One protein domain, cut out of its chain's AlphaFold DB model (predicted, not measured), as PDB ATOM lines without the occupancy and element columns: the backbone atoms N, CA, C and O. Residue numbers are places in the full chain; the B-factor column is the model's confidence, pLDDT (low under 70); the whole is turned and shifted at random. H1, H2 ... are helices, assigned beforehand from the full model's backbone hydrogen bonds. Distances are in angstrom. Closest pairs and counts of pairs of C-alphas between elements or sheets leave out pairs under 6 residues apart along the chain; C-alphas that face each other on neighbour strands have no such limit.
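This is residues 2 to 59 of the 815 residues of the protein "RECK" of Poeciliopsis prolifica (blackstripe livebearer) (UniProt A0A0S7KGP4). Four short helices, H1, H2, H3 and H4, stand side by side in a small bundle, each folding back on the one before, with H4 packing on H1. The printed part has 58 residues, four named helices and no named strand: all helix. It is compact, with a radius of gyration of the C-alphas of 9.9 A and spans of 25 by 18 by 17 A.

H1, residues 2 to 9, and H2, residues 13 to 22, form a hairpin; their closest C-alphas, Cys 6 and Cys 19, are 5.6 A apart. H2 forms a hairpin with H3, residues 31 to 40, closest at C-alphas 18 and 37, 6.0 A. H3 forms one with H4, residues 46 to 58; they only just touch, with 3 pairs of C-alphas within 8 A, closest at C-alphas 38 and 49, 6.0 A, through residues 49 to 52 of H4 alone. H4 touches H1 with residues 47 to 52 alone, closest at C-alphas 48 and 8, 5.4 A, at a shallow tilt of 25 degrees, opposite ways. H1 and H3 are apart. Every O i to N i+4 pair is within hydrogen-bond range in H2, H3 and H4, and 2 of 4 in H1.

H1 begins at C-alpha 2 (8.378, 4.496, 80.795). H4, 18.2 A long, ends at C-alpha 58 (16.598, 6.145, 70.604).

The printed part has no cut and no long link. Residues 2 to 3, 10 to 11, 24 to 32 and 55 to 59 have pLDDT under 70.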
ATOM      1  N   GLY A   2       9.111   3.253  80.482       62.12
ATOM      2  CA  GLY A   2       8.378   4.496  80.795       62.12
ATOM      3  C   GLY A   2       8.075   4.757  82.275       62.12
ATOM      4  O   GLY A   2       8.323   5.853  82.763       62.12
ATOM      5  N   SER A   3       7.672   3.732  83.033       65.00
ATOM      6  CA  SER A   3       7.390   3.854  84.475       65.00
ATOM      7  C   SER A   3       8.605   4.261  85.322       65.00
ATOM      8  O   SER A   3       8.450   4.943  86.333       65.00
ATOM      9  N   ALA A   4       9.819   3.887  84.904       74.69
ATOM     10  CA  ALA A   4      11.059   4.309  85.554       74.69
ATOM     11  C   ALA A   4      11.433   5.753  85.176       74.69
ATOM     12  O   ALA A   4      11.883   6.509  86.032       74.69
ATOM     13  N   CYS A   5      11.187   6.150  83.923       76.81
ATOM     14  CA  CYS A   5      11.440   7.502  83.431       76.81
ATOM     15  C   CYS A   5      10.505   8.530  84.090       76.81
ATOM     16  O   CYS A   5      10.961   9.510  84.676       76.81
ATOM     17  N   CYS A   6       9.196   8.262  84.115       80.75
ATOM     18  CA  CYS A   6       8.208   9.151  84.737       80.75
ATOM     19  C   CYS A   6       8.268   9.154  86.274       80.75
ATOM     20  O   CYS A   6       7.737  10.055  86.926       80.75
ATOM     21  N   GLY A   7       9.003   8.207  86.866       74.44
ATOM     22  CA  GLY A   7       9.337   8.194  88.289       74.44
ATOM     23  C   GLY A   7      10.229   9.362  88.738       74.44
ATOM     24  O   GLY A   7      10.189   9.727  89.914       74.44
ATOM     25  N   PHE A   8      10.974  10.012  87.829       79.56
ATOM     26  CA  PHE A   8      11.868  11.138  88.157       79.56
ATOM     27  C   PHE A   8      11.146  12.437  88.569       79.56
ATOM     28  O   PHE A   8      11.804  13.399  88.966       79.56
ATOM     29  N   VAL A   9       9.812  12.486  88.483       75.50
ATOM     30  CA  VAL A   9       8.974  13.666  88.782       75.50
ATOM     31  C   VAL A   9       8.427  13.667  90.220       75.50
ATOM     32  O   VAL A   9       7.948  14.688  90.719       75.50
ATOM     33  N   GLY A  10       8.506  12.539  90.933       68.44
ATOM     34  CA  GLY A  10       7.996  12.432  92.303       68.44
ATOM     35  C   GLY A  10       6.471  12.620  92.393       68.44
ATOM     36  O   GLY A  10       5.716  11.837  91.818       68.44
ATOM     37  N   ARG A  11       6.008  13.627  93.156       68.94
ATOM     38  CA  ARG A  11       4.575  13.888  93.450       68.94
ATOM     39  C   ARG A  11       3.887  14.881  92.495       68.94
ATOM     40  O   ARG A  11       2.724  15.202  92.715       68.94
ATOM     41  N   HIS A  12       4.572  15.394  91.471       74.56
ATOM     42  CA  HIS A  12       3.989  16.398  90.572       74.56
ATOM     43  C   HIS A  12       3.097  15.732  89.510       74.56
ATOM     44  O   HIS A  12       3.587  15.248  88.490       74.56
ATOM     45  N   THR A  13       1.786  15.698  89.763       73.00
ATOM     46  CA  THR A  13       0.800  14.924  88.986       73.00
ATOM     47  C   THR A  13       0.770  15.315  87.513       73.00
ATOM     48  O   THR A  13       1.003  14.464  86.673       73.00
ATOM     49  N   ASN A  14       0.663  16.606  87.184       78.38
ATOM     50  CA  ASN A  14       0.525  17.039  85.785       78.38
ATOM     51  C   ASN A  14       1.752  16.704  84.923       78.38
ATOM     52  O   ASN A  14       1.630  16.337  83.763       78.38
ATOM     53  N   CYS A  15       2.954  16.824  85.490       81.06
ATOM     54  CA  CYS A  15       4.179  16.513  84.759       81.06
ATOM     55  C   CYS A  15       4.367  14.994  84.605       81.06
ATOM     56  O   CYS A  15       4.872  14.522  83.587       81.06
ATOM     57  N   ARG A  16       3.899  14.224  85.593       81.25
ATOM     58  CA  ARG A  16       3.828  12.770  85.505       81.25
ATOM     59  C   ARG A  16       2.807  12.326  84.458       81.25
ATOM     60  O   ARG A  16       3.163  11.492  83.646       81.25
ATOM     61  N   ASP A  17       1.639  12.957  84.388       78.81
ATOM     62  CA  ASP A  17       0.609  12.663  83.386       78.81
ATOM     63  C   ASP A  17       1.095  12.969  81.958       78.81
ATOM     64  O   ASP A  17       0.899  12.165  81.046       78.81
ATOM     65  N   PHE A  18       1.790  14.096  81.756       82.94
ATOM     66  CA  PHE A  18       2.410  14.414  80.464       82.94
ATOM     67  C   PHE A  18       3.539  13.444  80.102       82.94
ATOM     68  O   PHE A  18       3.678  13.083  78.937       82.94
ATOM     69  N   CYS A  19       4.328  12.993  81.081       79.25
ATOM     70  CA  CYS A  19       5.342  11.969  80.851       79.25
ATOM     71  C   CYS A  19       4.713  10.607  80.537       79.25
ATOM     72  O   CYS A  19       5.098   9.969  79.565       79.25
ATOM     73  N   ASP A  20       3.714  10.173  81.300       78.81
ATOM     74  CA  ASP A  20       3.031   8.897  81.093       78.81
ATOM     75  C   ASP A  20       2.344   8.868  79.715       78.81
ATOM     76  O   ASP A  20       2.286   7.818  79.078       78.81
ATOM     77  N   ALA A  21       1.917  10.026  79.193       75.69
ATOM     78  CA  ALA A  21       1.434  10.173  77.821       75.69
ATOM     79  C   ALA A  21       2.507   9.900  76.743       75.69
ATOM     80  O   ALA A  21       2.150   9.380  75.689       75.69
ATOM     81  N   ILE A  22       3.796  10.177  77.000       76.56
ATOM     82  CA  ILE A  22       4.916   9.846  76.089       76.56
ATOM     83  C   ILE A  22       5.141   8.335  75.990       76.56
ATOM     84  O   ILE A  22       5.591   7.841  74.959       76.56
ATOM     85  N   PHE A  23       4.843   7.596  77.060       70.38
ATOM     86  CA  PHE A  23       5.153   6.171  77.180       70.38
ATOM     87  C   PHE A  23       3.928   5.249  77.075       70.38
ATOM     88  O   PHE A  23       4.021   4.076  77.446       70.38
ATOM     89  N   ARG A  24       2.785   5.740  76.575       67.75
ATOM     90  CA  ARG A  24       1.631   4.880  76.262       67.75
ATOM     91  C   ARG A  24       2.030   3.869  75.183       67.75
ATOM     92  O   ARG A  24       2.572   4.245  74.151       67.75
ATOM     93  N   THR A  25       1.768   2.586  75.421       47.03
ATOM     94  CA  THR A  25       2.312   1.453  74.643       47.03
ATOM     95  C   THR A  25       1.794   1.329  73.210       47.03
ATOM     96  O   THR A  25       2.339   0.538  72.445       47.03
ATOM     97  N   ASP A  26       0.796   2.129  72.829       39.41
ATOM     98  CA  ASP A  26      -0.011   1.876  71.632       39.41
ATOM     99  C   ASP A  26       0.203   2.932  70.525       39.41
ATOM    100  O   ASP A  26      -0.456   2.889  69.490       39.41
ATOM    101  N   SER A  27       1.107   3.907  70.716       49.09
ATOM    102  CA  SER A  27       1.389   4.963  69.722       49.09
ATOM    103  C   SER A  27       2.775   5.599  69.895       49.09
ATOM    104  O   SER A  27       3.319   5.645  70.995       49.09
ATOM    105  N   THR A  28       3.366   6.095  68.803       54.66
ATOM    106  CA  THR A  28       4.585   6.922  68.860       54.66
ATOM    107  C   THR A  28       4.258   8.309  69.424       54.66
ATOM    108  O   THR A  28       3.266   8.899  68.989       54.66
ATOM    109  N   PRO A  29       5.072   8.857  70.345       63.81
ATOM    110  CA  PRO A  29       4.799  10.153  70.964       63.81
ATOM    111  C   PRO A  29       4.828  11.292  69.932       63.81
ATOM    112  O   PRO A  29       5.742  11.373  69.113       63.81
ATOM    113  N   THR A  30       3.837  12.186  69.972       61.59
ATOM    114  CA  THR A  30       3.733  13.327  69.047       61.59
ATOM    115  C   THR A  30       4.695  14.457  69.428       61.59
ATOM    116  O   THR A  30       5.044  14.633  70.598       61.59
ATOM    117  N   GLU A  31       5.080  15.304  68.465       62.19
ATOM    118  CA  GLU A  31       5.934  16.474  68.731       62.19
ATOM    119  C   GLU A  31       5.303  17.420  69.767       62.19
ATOM    120  O   GLU A  31       5.996  17.955  70.633       62.19
ATOM    121  N   SER A  32       3.972  17.553  69.760       68.06
ATOM    122  CA  SER A  32       3.237  18.317  70.769       68.06
ATOM    123  C   SER A  32       3.366  17.718  72.169       68.06
ATOM    124  O   SER A  32       3.562  18.469  73.123       68.06
ATOM    125  N   GLN A  33       3.326  16.392  72.318       74.75
ATOM    126  CA  GLN A  33       3.523  15.723  73.606       74.75
ATOM    127  C   GLN A  33       4.965  15.900  74.096       74.75
ATOM    128  O   GLN A  33       5.180  16.286  75.247       74.75
ATOM    129  N   ILE A  34       5.955  15.699  73.217       76.19
ATOM    130  CA  ILE A  34       7.383  15.843  73.546       76.19
ATOM    131  C   ILE A  34       7.692  17.289  73.949       76.19
ATOM    132  O   ILE A  34       8.362  17.527  74.955       76.19
ATOM    133  N   LYS A  35       7.167  18.267  73.203       76.31
ATOM    134  CA  LYS A  35       7.309  19.693  73.505       76.31
ATOM    135  C   LYS A  35       6.593  20.077  74.797       76.31
ATOM    136  O   LYS A  35       7.160  20.805  75.599       76.31
ATOM    137  N   THR A  36       5.409  19.523  75.055       80.62
ATOM    138  CA  THR A  36       4.682  19.747  76.316       80.62
ATOM    139  C   THR A  36       5.505  19.267  77.509       80.62
ATOM    140  O   THR A  36       5.639  20.000  78.481       80.62
ATOM    141  N   VAL A  37       6.148  18.097  77.427       82.25
ATOM    142  CA  VAL A  37       7.051  17.630  78.490       82.25
ATOM    143  C   VAL A  37       8.304  18.509  78.585       82.25
ATOM    144  O   VAL A  37       8.681  18.915  79.682       82.25
ATOM    145  N   LYS A  38       8.934  18.873  77.463       80.31
ATOM    146  CA  LYS A  38      10.135  19.731  77.447       80.31
ATOM    147  C   LYS A  38       9.885  21.134  78.000       80.31
ATOM    148  O   LYS A  38      10.744  21.658  78.700       80.31
ATOM    149  N   ASP A  39       8.733  21.727  77.720       81.19
ATOM    150  CA  ASP A  39       8.425  23.099  78.119       81.19
ATOM    151  C   ASP A  39       7.822  23.143  79.529       81.19
ATOM    152  O   ASP A  39       8.192  23.998  80.334       81.19
ATOM    153  N   PHE A  40       6.953  22.184  79.872       82.38
ATOM    154  CA  PHE A  40       6.252  22.157  81.157       82.38
ATOM    155  C   PHE A  40       7.065  21.497  82.277       82.38
ATOM    156  O   PHE A  40       7.028  21.958  83.412       82.38
ATOM    157  N   CYS A  41       7.814  20.424  81.999       82.38
ATOM    158  CA  CYS A  41       8.512  19.653  83.037       82.38
ATOM    159  C   CYS A  41       9.961  20.085  83.294       82.38
ATOM    160  O   CYS A  41      10.555  19.650  84.285       82.38
ATOM    161  N   LYS A  42      10.543  20.947  82.450       79.94
ATOM    162  CA  LYS A  42      11.949  21.382  82.557       79.94
ATOM    163  C   LYS A  42      12.280  22.107  83.857       79.94
ATOM    164  O   LYS A  42      13.386  21.951  84.364       79.94
ATOM    165  N   SER A  43      11.331  22.848  84.424       77.94
ATOM    166  CA  SER A  43      11.475  23.498  85.734       77.94
ATOM    167  C   SER A  43      11.347  22.527  86.917       77.94
ATOM    168  O   SER A  43      11.780  22.862  88.017       77.94
ATOM    169  N   HIS A  44      10.766  21.338  86.711       77.81
ATOM    170  CA  HIS A  44      10.379  20.414  87.782       77.81
ATOM    171  C   HIS A  44      11.266  19.167  87.883       77.81
ATOM    172  O   HIS A  44      11.486  18.671  88.986       77.81
ATOM    173  N   SER A  45      11.790  18.648  86.768       80.69
ATOM    174  CA  SER A  45      12.745  17.533  86.784       80.69
ATOM    175  C   SER A  45      13.622  17.521  85.524       80.69
ATOM    176  O   SER A  45      13.212  16.995  84.490       80.69
ATOM    177  N   PRO A  46      14.856  18.055  85.575       81.00
ATOM    178  CA  PRO A  46      15.772  18.005  84.434       81.00
ATOM    179  C   PRO A  46      16.163  16.565  84.061       81.00
ATOM    180  O   PRO A  46      16.324  16.267  82.882       81.00
ATOM    181  N   LYS A  47      16.210  15.647  85.042       79.88
ATOM    182  CA  LYS A  47      16.459  14.210  84.818       79.88
ATOM    183  C   LYS A  47      15.331  13.519  84.050       79.88
ATOM    184  O   LYS A  47      15.600  12.621  83.260       79.88
ATOM    185  N   LEU A  48      14.078  13.937  84.260       84.19
ATOM    186  CA  LEU A  48      12.953  13.482  83.442       84.19
ATOM    187  C   LEU A  48      13.150  13.911  81.990       84.19
ATOM    188  O   LEU A  48      13.030  13.086  81.093       84.19
ATOM    189  N   VAL A  49      13.441  15.195  81.767       83.19
ATOM    190  CA  VAL A  49      13.585  15.755  80.418       83.19
ATOM    191  C   VAL A  49      14.740  15.087  79.677       83.19
ATOM    192  O   VAL A  49      14.588  14.739  78.515       83.19
ATOM    193  N   GLU A  50      15.860  14.828  80.348       81.50
ATOM    194  CA  GLU A  50      16.989  14.084  79.784       81.50
ATOM    195  C   GLU A  50      16.631  12.622  79.468       81.50
ATOM    196  O   GLU A  50      16.950  12.122  78.394       81.50
ATOM    197  N   CYS A  51      15.895  11.948  80.355       80.38
ATOM    198  CA  CYS A  51      15.421  10.585  80.124       80.38
ATOM    199  C   CYS A  51      14.424  10.497  78.952       80.38
ATOM    200  O   CYS A  51      14.529   9.594  78.121       80.38
ATOM    201  N   VAL A  52      13.496  11.454  78.850       78.25
ATOM    202  CA  VAL A  52      12.558  11.571  77.727       78.25
ATOM    203  C   VAL A  52      13.311  11.896  76.440       78.25
ATOM    204  O   VAL A  52      13.019  11.274  75.428       78.25
ATOM    205  N   ASN A  53      14.320  12.773  76.476       75.94
ATOM    206  CA  ASN A  53      15.161  13.079  75.315       75.94
ATOM    207  C   ASN A  53      15.910  11.843  74.821       75.94
ATOM    208  O   ASN A  53      15.773  11.502  73.653       75.94
ATOM    209  N   ASN A  54      16.595  11.119  75.710       74.31
ATOM    210  CA  ASN A  54      17.302   9.884  75.363       74.31
ATOM    211  C   ASN A  54      16.350   8.805  74.826       74.31
ATOM    212  O   ASN A  54      16.710   8.056  73.920       74.31
ATOM    213  N   PHE A  55      15.123   8.722  75.349       67.19
ATOM    214  CA  PHE A  55      14.087   7.835  74.815       67.19
ATOM    215  C   PHE A  55      13.615   8.267  73.419       67.19
ATOM    216  O   PHE A  55      13.511   7.436  72.522       67.19
ATOM    217  N   THR A  56      13.370   9.561  73.209       62.41
ATOM    218  CA  THR A  56      12.953  10.095  71.904       62.41
ATOM    219  C   THR A  56      14.079  10.113  70.868       62.41
ATOM    220  O   THR A  56      13.782  10.080  69.684       62.41
ATOM    221  N   GLU A  57      15.349  10.130  71.284       54.75
ATOM    222  CA  GLU A  57      16.525  10.014  70.406       54.75
ATOM    223  C   GLU A  57      16.832   8.554  70.027       54.75
ATOM    224  O   GLU A  57      17.375   8.297  68.957       54.75
ATOM    225  N   SER A  58      16.462   7.588  70.878       44.06
ATOM    226  CA  SER A  58      16.598   6.145  70.604       44.06
ATOM    227  C   SER A  58      15.389   5.533  69.885       44.06
ATOM    228  O   SER A  58      15.479   4.416  69.374       44.06
ATOM    229  N   TYR A  59      14.280   6.269  69.784       40.25
ATOM    230  CA  TYR A  59      13.216   6.007  68.820       40.25
ATOM    231  C   TYR A  59      13.582   6.678  67.494       40.25
ATOM    232  O   TYR A  59      13.571   7.906  67.422       40.25
TER     233      TYR A  59